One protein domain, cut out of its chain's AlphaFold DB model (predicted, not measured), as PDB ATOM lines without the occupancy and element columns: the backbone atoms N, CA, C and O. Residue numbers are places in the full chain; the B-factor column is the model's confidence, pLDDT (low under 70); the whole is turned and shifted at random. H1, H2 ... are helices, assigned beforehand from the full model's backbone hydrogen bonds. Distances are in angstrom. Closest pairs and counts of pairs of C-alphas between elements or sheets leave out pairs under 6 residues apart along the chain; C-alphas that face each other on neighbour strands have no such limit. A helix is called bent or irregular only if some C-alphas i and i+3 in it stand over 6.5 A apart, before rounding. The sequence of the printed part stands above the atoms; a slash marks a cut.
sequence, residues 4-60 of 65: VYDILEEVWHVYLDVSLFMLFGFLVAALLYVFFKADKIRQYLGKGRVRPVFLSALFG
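This is residues 4 to 60 of the 65 residues of an uncharacterized protein of Desulfobacteraceae bacterium (UniProt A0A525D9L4). What shape do these atoms make? A long helix, H1, with one bend in it, makes most of the length, and at its far end two short helices, H2 and H3, make a small hook whose last helix folds back towards H1 without reaching it. What is the make-up? The printed part has 57 residues with three named helices, in the order H1, H2, H3, and no named strand; the class is all helix. How spread out is it? It is extended, with a radius of gyration of the C-alphas of 18.8 A, and the C-alphas span 58 by 20 by 15 A.

Is the first helix straight? H1, residues 4 to 35, was assigned as one helix by its hydrogen bonds, but it is bent: C-alphas 17 and 20 are 7.3 A apart. Its arms, H1a with residues 4 to 17 and H1b with residues 20 to 35, stand at a steep tilt of 48 degrees. What do the arms touch? H1a and H1b touch no helix; both are apart from H2, residues 38 to 45, and from H3, residues 51 to 59. How do the two short helices meet? H2 and H3 touch, and their closest C-alphas are those of Leu 45 and Pro 52, 4.3 A apart. They run opposite ways at a steep tilt of 62 degrees. What do the backbone N and O atoms show? In H1a, H1b, H2 and H3 every O i to N i+4 pair is within hydrogen-bond range.

Where does the bent helix begin and end? C-alpha 4 of H1a is at (181.678, -35.815, 215.979), and C-alpha 35 of H1b is at (208.020, -0.051, 218.213). How long are the elements? From first to last C-alpha H1a measures 20.2 A and H1b 22.5 A, while H2, Ala 38 to Leu 45, measures 10.1 A and H3, Arg 51 to Phe 59, 12.3 A. Where does the last helix end? C-alpha 59 of H3 is at (208.612, -5.199, 229.903).

How large is the whole? The two C-alphas farthest apart are those of Tyr 5 and Gly 48, at 57.8 A. Which stretches stand free? Residues 4 to 40 do, of which 4 to 35 belong to H1 and 38 to 40 to H2, and so do residues 46 to 51. Is there a cut or a long link? The printed part has no cut, and the links H1 to H2 and H2 to H3 are both tight, with 2 and 5 residues. How confident is the model? The mean pLDDT of the printed part is 88.6, and no printed residue is under 70; H2 has a mean of 75.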
ATOM      1  N   VAL A   4     180.851 -36.709 216.800       96.81
ATOM      2  CA  VAL A   4     181.678 -35.815 215.979       96.81
ATOM      3  C   VAL A   4     181.072 -34.414 215.870       96.81
ATOM      4  O   VAL A   4     181.813 -33.440 215.896       96.81
ATOM      5  N   TYR A   5     179.749 -34.303 215.749       96.94
ATOM      6  CA  TYR A   5     179.060 -33.018 215.693       96.94
ATOM      7  C   TYR A   5     179.226 -32.248 217.005       96.94
ATOM      8  O   TYR A   5     179.653 -31.099 216.970       96.94
ATOM      9  N   ASP A   6     179.003 -32.914 218.138       96.62
ATOM     10  CA  ASP A   6     179.088 -32.291 219.464       96.62
ATOM     11  C   ASP A   6     180.513 -31.771 219.745       96.62
ATOM     12  O   ASP A   6     180.703 -30.676 220.267       96.62
ATOM     13  N   ILE A   7     181.545 -32.512 219.317       97.62
ATOM     14  CA  ILE A   7     182.941 -32.061 219.425       97.62
ATOM     15  C   ILE A   7     183.194 -30.812 218.570       97.62
ATOM     16  O   ILE A   7     183.878 -29.892 219.015       97.62
ATOM     17  N   LEU A   8     182.687 -30.774 217.335       98.06
ATOM     18  CA  LEU A   8     182.890 -29.630 216.442       98.06
ATOM     19  C   LEU A   8     182.163 -28.377 216.942       98.06
ATOM     20  O   LEU A   8     182.696 -27.277 216.799       98.06
ATOM     21  N   GLU A   9     180.983 -28.545 217.535       97.62
ATOM     22  CA  GLU A   9     180.220 -27.464 218.158       97.62
ATOM     23  C   GLU A   9     180.992 -26.857 219.339       97.62
ATOM     24  O   GLU A   9     181.222 -25.649 219.369       97.62
ATOM     25  N   GLU A  10     181.512 -27.686 220.245       97.56
ATOM     26  CA  GLU A  10     182.318 -27.209 221.375       97.56
ATOM     27  C   GLU A  10     183.627 -26.539 220.934       97.56
ATOM     28  O   GLU A  10     184.006 -25.486 221.452       97.56
ATOM     29  N   VAL A  11     184.311 -27.087 219.924       97.94
ATOM     30  CA  VAL A  11     185.505 -26.446 219.345       97.94
ATOM     31  C   VAL A  11     185.169 -25.059 218.796       97.94
ATOM     32  O   VAL A  11     185.947 -24.120 218.981       97.94
ATOM     33  N   TRP A  12     184.019 -24.914 218.135       98.12
ATOM     34  CA  TRP A  12     183.569 -23.633 217.604       98.12
ATOM     35  C   TRP A  12     183.268 -22.622 218.716       98.12
ATOM     36  O   TRP A  12     183.689 -21.467 218.620       98.12
ATOM     37  N   HIS A  13     182.613 -23.055 219.794       98.19
ATOM     38  CA  HIS A  13     182.340 -22.207 220.953       98.19
ATOM     39  C   HIS A  13     183.622 -21.726 221.630       98.19
ATOM     40  O   HIS A  13     183.820 -20.519 221.770       98.19
ATOM     41  N   VAL A  14     184.548 -22.638 221.938       98.06
ATOM     42  CA  VAL A  14     185.840 -22.281 222.544       98.06
ATOM     43  C   VAL A  14     186.636 -21.341 221.637       98.06
ATOM     44  O   VAL A  14     187.244 -20.385 222.120       98.06
ATOM     45  N   TYR A  15     186.626 -21.575 220.321       98.00
ATOM     46  CA  TYR A  15     187.284 -20.693 219.358       98.00
ATOM     47  C   TYR A  15     186.723 -19.267 219.416       98.00
ATOM     48  O   TYR A  15     187.496 -18.306 219.476       98.00
ATOM     49  N   LEU A  16     185.396 -19.117 219.421       97.94
ATOM     50  CA  LEU A  16     184.752 -17.809 219.510       97.94
ATOM     51  C   LEU A  16     185.054 -17.115 220.843       97.94
ATOM     52  O   LEU A  16     185.386 -15.927 220.820       97.94
ATOM     53  N   ASP A  17     185.047 -17.848 221.959       97.94
ATOM     54  CA  ASP A  17     185.329 -17.315 223.298       97.94
ATOM     55  C   ASP A  17     186.731 -16.699 223.404       97.94
ATOM     56  O   ASP A  17     186.918 -15.647 224.021       97.94
ATOM     57  N   VAL A  18     187.731 -17.315 222.763       97.94
ATOM     58  CA  VAL A  18     189.120 -16.818 222.795       97.94
ATOM     59  C   VAL A  18     189.473 -15.886 221.632       97.94
ATOM     60  O   VAL A  18     190.502 -15.210 221.689       97.94
ATOM     61  N   SER A  19     188.647 -15.821 220.583       97.69
ATOM     62  CA  SER A  19     188.962 -15.117 219.330       97.69
ATOM     63  C   SER A  19     189.348 -13.649 219.541       97.69
ATOM     64  O   SER A  19     190.375 -13.196 219.029       97.69
ATOM     65  N   LEU A  20     188.578 -12.912 220.349       97.56
ATOM     66  CA  LEU A  20     188.828 -11.496 220.624       97.56
ATOM     67  C   LEU A  20     190.153 -11.286 221.365       97.56
ATOM     68  O   LEU A  20     190.918 -10.382 221.024       97.56
ATOM     69  N   PHE A  21     190.451 -12.143 222.344       97.38
ATOM     70  CA  PHE A  21     191.706 -12.092 223.094       97.38
ATOM     71  C   PHE A  21     192.908 -12.411 222.206       97.38
ATOM     72  O   PHE A  21     193.934 -11.742 222.314       97.38
ATOM     73  N   MET A  22     192.778 -13.378 221.293       97.56
ATOM     74  CA  MET A  22     193.829 -13.712 220.327       97.56
ATOM     75  C   MET A  22     194.089 -12.559 219.357       97.56
ATOM     76  O   MET A  22     195.239 -12.162 219.174       97.56
ATOM     77  N   LEU A  23     193.036 -11.962 218.790       98.12
ATOM     78  CA  LEU A  23     193.160 -10.790 217.919       98.12
ATOM     79  C   LEU A  23     193.828  -9.615 218.641       98.12
ATOM     80  O   LEU A  23     194.730  -8.981 218.091       98.12
ATOM     81  N   PHE A  24     193.436  -9.353 219.888       97.81
ATOM     82  CA  PHE A  24     194.070  -8.331 220.712       97.81
ATOM     83  C   PHE A  24     195.538  -8.664 221.015       97.81
ATOM     84  O   PHE A  24     196.406  -7.802 220.885       97.81
ATOM     85  N   GLY A  25     195.843  -9.919 221.349       96.25
ATOM     86  CA  GLY A  25     197.207 -10.396 221.562       96.25
ATOM     87  C   GLY A  25     198.091 -10.189 220.332       96.25
ATOM     88  O   GLY A  25     199.200  -9.669 220.453       96.25
ATOM     89  N   PHE A  26     197.584 -10.500 219.137       96.62
ATOM     90  CA  PHE A  26     198.291 -10.243 217.881       96.62
ATOM     91  C   PHE A  26     198.476  -8.751 217.605       96.62
ATOM     92  O   PHE A  26     199.554  -8.353 217.163       96.62
ATOM     93  N   LEU A  27     197.480  -7.915 217.904       96.94
ATOM     94  CA  LEU A  27     197.605  -6.463 217.778       96.94
ATOM     95  C   LEU A  27     198.723  -5.921 218.680       96.94
ATOM     96  O   LEU A  27     199.581  -5.169 218.218       96.94
ATOM     97  N   VAL A  28     198.748  -6.328 219.951       94.50
ATOM     98  CA  VAL A  28     199.800  -5.938 220.901       94.50
ATOM     99  C   VAL A  28     201.162  -6.460 220.448       94.50
ATOM    100  O   VAL A  28     202.133  -5.706 220.459       94.50
ATOM    101  N   ALA A  29     201.250  -7.707 219.984       91.12
ATOM    102  CA  ALA A  29     202.491  -8.270 219.455       91.12
ATOM    103  C   ALA A  29     203.008  -7.485 218.237       91.12
ATOM    104  O   ALA A  29     204.198  -7.177 218.165       91.12
ATOM    105  N   ALA A  30     202.123  -7.101 217.313       93.50
ATOM    106  CA  ALA A  30     202.475  -6.288 216.152       93.50
ATOM    107  C   ALA A  30     202.949  -4.883 216.557       93.50
ATOM    108  O   ALA A  30     203.960  -4.402 216.047       93.50
ATOM    109  N   LEU A  31     202.271  -4.243 217.516       92.25
ATOM    110  CA  LEU A  31     202.701  -2.965 218.089       92.25
ATOM    111  C   LEU A  31     204.104  -3.090 218.693       92.25
ATOM    112  O   LEU A  31     204.997  -2.317 218.343       92.25
ATOM    113  N   LEU A  32     204.326  -4.089 219.549       86.19
ATOM    114  CA  LEU A  32     205.633  -4.339 220.149       86.19
ATOM    115  C   LEU A  32     206.701  -4.563 219.076       86.19
ATOM    116  O   LEU A  32     207.751  -3.937 219.139       86.19
ATOM    117  N   TYR A  33     206.424  -5.366 218.051       84.38
ATOM    118  CA  TYR A  33     207.358  -5.609 216.952       84.38
ATOM    119  C   TYR A  33     207.750  -4.326 216.201       84.38
ATOM    120  O   TYR A  33     208.927  -4.100 215.917       84.38
ATOM    121  N   VAL A  34     206.782  -3.453 215.908       88.94
ATOM    122  CA  VAL A  34     207.030  -2.199 215.177       88.94
ATOM    123  C   VAL A  34     207.782  -1.178 216.039       88.94
ATOM    124  O   VAL A  34     208.702  -0.511 215.552       88.94
ATOM    125  N   PHE A  35     207.421  -1.046 217.318       84.19
ATOM    126  CA  PHE A  35     208.020  -0.051 218.213       84.19
ATOM    127  C   PHE A  35     209.363  -0.499 218.804       84.19
ATOM    128  O   PHE A  35     210.282   0.317 218.946       84.19
ATOM    129  N   PHE A  36     209.523  -1.787 219.102       77.31
ATOM    130  CA  PHE A  36     210.725  -2.360 219.699       77.31
ATOM    131  C   PHE A  36     211.623  -2.969 218.618       77.31
ATOM    132  O   PHE A  36     211.780  -4.181 218.497       77.31
ATOM    133  N   LYS A  37     212.271  -2.098 217.836       77.12
ATOM    134  CA  LYS A  37     213.325  -2.521 216.901       77.12
ATOM    135  C   LYS A  37     214.468  -3.205 217.657       77.12
ATOM    136  O   LYS A  37     214.969  -2.647 218.637       77.12
ATOM    137  N   ALA A  38     214.933  -4.349 217.156       72.00
ATOM    138  CA  ALA A  38     216.020  -5.136 217.750       72.00
ATOM    139  C   ALA A  38     217.282  -4.301 218.057       72.00
ATOM    140  O   ALA A  38     217.919  -4.498 219.092       72.00
ATOM    141  N   ASP A  39     217.596  -3.308 217.221       73.88
ATOM    142  CA  ASP A  39     218.728  -2.399 217.435       73.88
ATOM    143  C   ASP A  39     218.554  -1.513 218.674       73.88
ATOM    144  O   ASP A  39     219.491  -1.332 219.454       73.88
ATOM    145  N   LYS A  40     217.336  -1.004 218.911       73.69
ATOM    146  CA  LYS A  40     217.027  -0.228 220.120       73.69
ATOM    147  C   LYS A  40     217.053  -1.121 221.352       73.69
ATOM    148  O   LYS A  40     217.613  -0.722 222.369       73.69
ATOM    149  N   ILE A  41     216.517  -2.338 221.254       75.81
ATOM    150  CA  ILE A  41     216.585  -3.325 222.339       75.81
ATOM    151  C   ILE A  41     218.051  -3.580 222.718       75.81
ATOM    152  O   ILE A  41     218.401  -3.457 223.887       75.81
ATOM    153  N   ARG A  42     218.943  -3.823 221.748       74.50
ATOM    154  CA  ARG A  42     220.385  -4.003 222.002       74.50
ATOM    155  C   ARG A  42     221.053  -2.765 222.600       74.50
ATOM    156  O   ARG A  42     221.906  -2.898 223.472       74.50
ATOM    157  N   GLN A  43     220.666  -1.562 222.183       77.12
ATOM    158  CA  GLN A  43     221.223  -0.327 222.736       77.12
ATOM    159  C   GLN A  43     220.836  -0.109 224.212       77.12
ATOM    160  O   GLN A  43     221.677   0.334 224.995       77.12
ATOM    161  N   TYR A  44     219.586  -0.404 224.593       75.56
ATOM    162  CA  TYR A  44     219.073  -0.159 225.951       75.56
ATOM    163  C   TYR A  44     219.245  -1.341 226.911       75.56
ATOM    164  O   TYR A  44     219.433  -1.118 228.107       75.56
ATOM    165  N   LEU A  45     219.192  -2.575 226.404       77.81
ATOM    166  CA  LEU A  45     219.291  -3.805 227.195       77.81
ATOM    167  C   LEU A  45     220.647  -4.515 227.052       77.81
ATOM    168  O   LEU A  45     220.954  -5.381 227.859       77.81
ATOM    169  N   GLY A  46     221.486  -4.155 226.076       73.00
ATOM    170  CA  GLY A  46     222.781  -4.815 225.846       73.00
ATOM    171  C   GLY A  46     223.973  -4.211 226.598       73.00
ATOM    172  O   GLY A  46     225.082  -4.728 226.492       73.00
ATOM    173  N   LYS A  47     223.803  -3.100 227.333       74.25
ATOM    174  CA  LYS A  47     224.894  -2.444 228.081       74.25
ATOM    175  C   LYS A  47     224.496  -2.104 229.518       74.25
ATOM    176  O   LYS A  47     223.490  -1.442 229.757       74.25
ATOM    177  N   GLY A  48     225.362  -2.464 230.467       75.75
ATOM    178  CA  GLY A  48     225.221  -2.155 231.897       75.75
ATOM    179  C   GLY A  48     224.701  -3.328 232.738       75.75
ATOM    180  O   GLY A  48     224.285  -4.346 232.203       75.75
ATOM    181  N   ARG A  49     224.752  -3.193 234.073       78.12
ATOM    182  CA  ARG A  49     224.379  -4.267 235.024       78.12
ATOM    183  C   ARG A  49     222.966  -4.154 235.605       78.12
ATOM    184  O   ARG A  49     222.338  -5.169 235.851       78.12
ATOM    185  N   VAL A  50     222.473  -2.935 235.843       86.06
ATOM    186  CA  VAL A  50     221.222  -2.705 236.604       86.06
ATOM    187  C   VAL A  50     220.070  -2.262 235.701       86.06
ATOM    188  O   VAL A  50     218.968  -2.797 235.779       86.06
ATOM    189  N   ARG A  51     220.335  -1.309 234.800       84.19
ATOM    190  CA  ARG A  51     219.322  -0.736 233.902       84.19
ATOM    191  C   ARG A  51     218.690  -1.777 232.955       84.19
ATOM    192  O   ARG A  51     217.467  -1.754 232.847       84.19
ATOM    193  N   PRO A  52     219.446  -2.706 232.334       86.44
ATOM    194  CA  PRO A  52     218.853  -3.765 231.515       86.44
ATOM    195  C   PRO A  52     217.945  -4.712 232.296       86.44
ATOM    196  O   PRO A  52     216.843  -4.991 231.848       86.44
ATOM    197  N   VAL A  53     218.367  -5.147 233.488       86.12
ATOM    198  CA  VAL A  53     217.603  -6.079 234.335       86.12
ATOM    199  C   VAL A  53     216.265  -5.468 234.749       86.12
ATOM    200  O   VAL A  53     215.228  -6.113 234.624       86.12
ATOM    201  N   PHE A  54     216.277  -4.205 235.185       87.56
ATOM    202  CA  PHE A  54     215.059  -3.491 235.568       87.56
ATOM    203  C   PHE A  54     214.088  -3.329 234.389       87.56
ATOM    204  O   PHE A  54     212.900  -3.613 234.519       87.56
ATOM    205  N   LEU A  55     214.592  -2.911 233.223       84.88
ATOM    206  CA  LEU A  55     213.768  -2.742 232.025       84.88
ATOM    207  C   LEU A  55     213.233  -4.088 231.508       84.88
ATOM    208  O   LEU A  55     212.060  -4.178 231.162       84.88
ATOM    209  N   SER A  56     214.045  -5.145 231.506       85.44
ATOM    210  CA  SER A  56     213.617  -6.497 231.129       85.44
ATOM    211  C   SER A  56     212.523  -7.043 232.045       85.44
ATOM    212  O   SER A  56     211.565  -7.624 231.545       85.44
ATOM    213  N   ALA A  57     212.612  -6.817 233.359       85.94
ATOM    214  CA  ALA A  57     211.573  -7.223 234.305       85.94
ATOM    215  C   ALA A  57     210.263  -6.439 234.111       85.94
ATOM    216  O   ALA A  57     209.186  -7.020 234.191       85.94
ATOM    217  N   LEU A  58     210.351  -5.135 233.817       86.12
ATOM    218  CA  LEU A  58     209.181  -4.282 233.598       86.12
ATOM    219  C   LEU A  58     208.440  -4.620 232.295       86.12
ATOM    220  O   LEU A  58     207.213  -4.596 232.261       86.12
ATOM    221  N   PHE A  59     209.179  -4.921 231.226       82.56
ATOM    222  CA  PHE A  59     208.612  -5.199 229.903       82.56
ATOM    223  C   PHE A  59     208.473  -6.698 229.591       82.56
ATOM    224  O   PHE A  59     207.983  -7.045 228.520       82.56
ATOM    225  N   GLY A  60     208.909  -7.590 230.490       80.19
ATOM    226  CA  GLY A  60     208.879  -9.044 230.288       80.19
ATOM    227  C   GLY A  60     209.765  -9.539 229.138       80.19
ATOM    228  O   GLY A  60     209.554 -10.636 228.626       80.19
TER     229      GLY A  60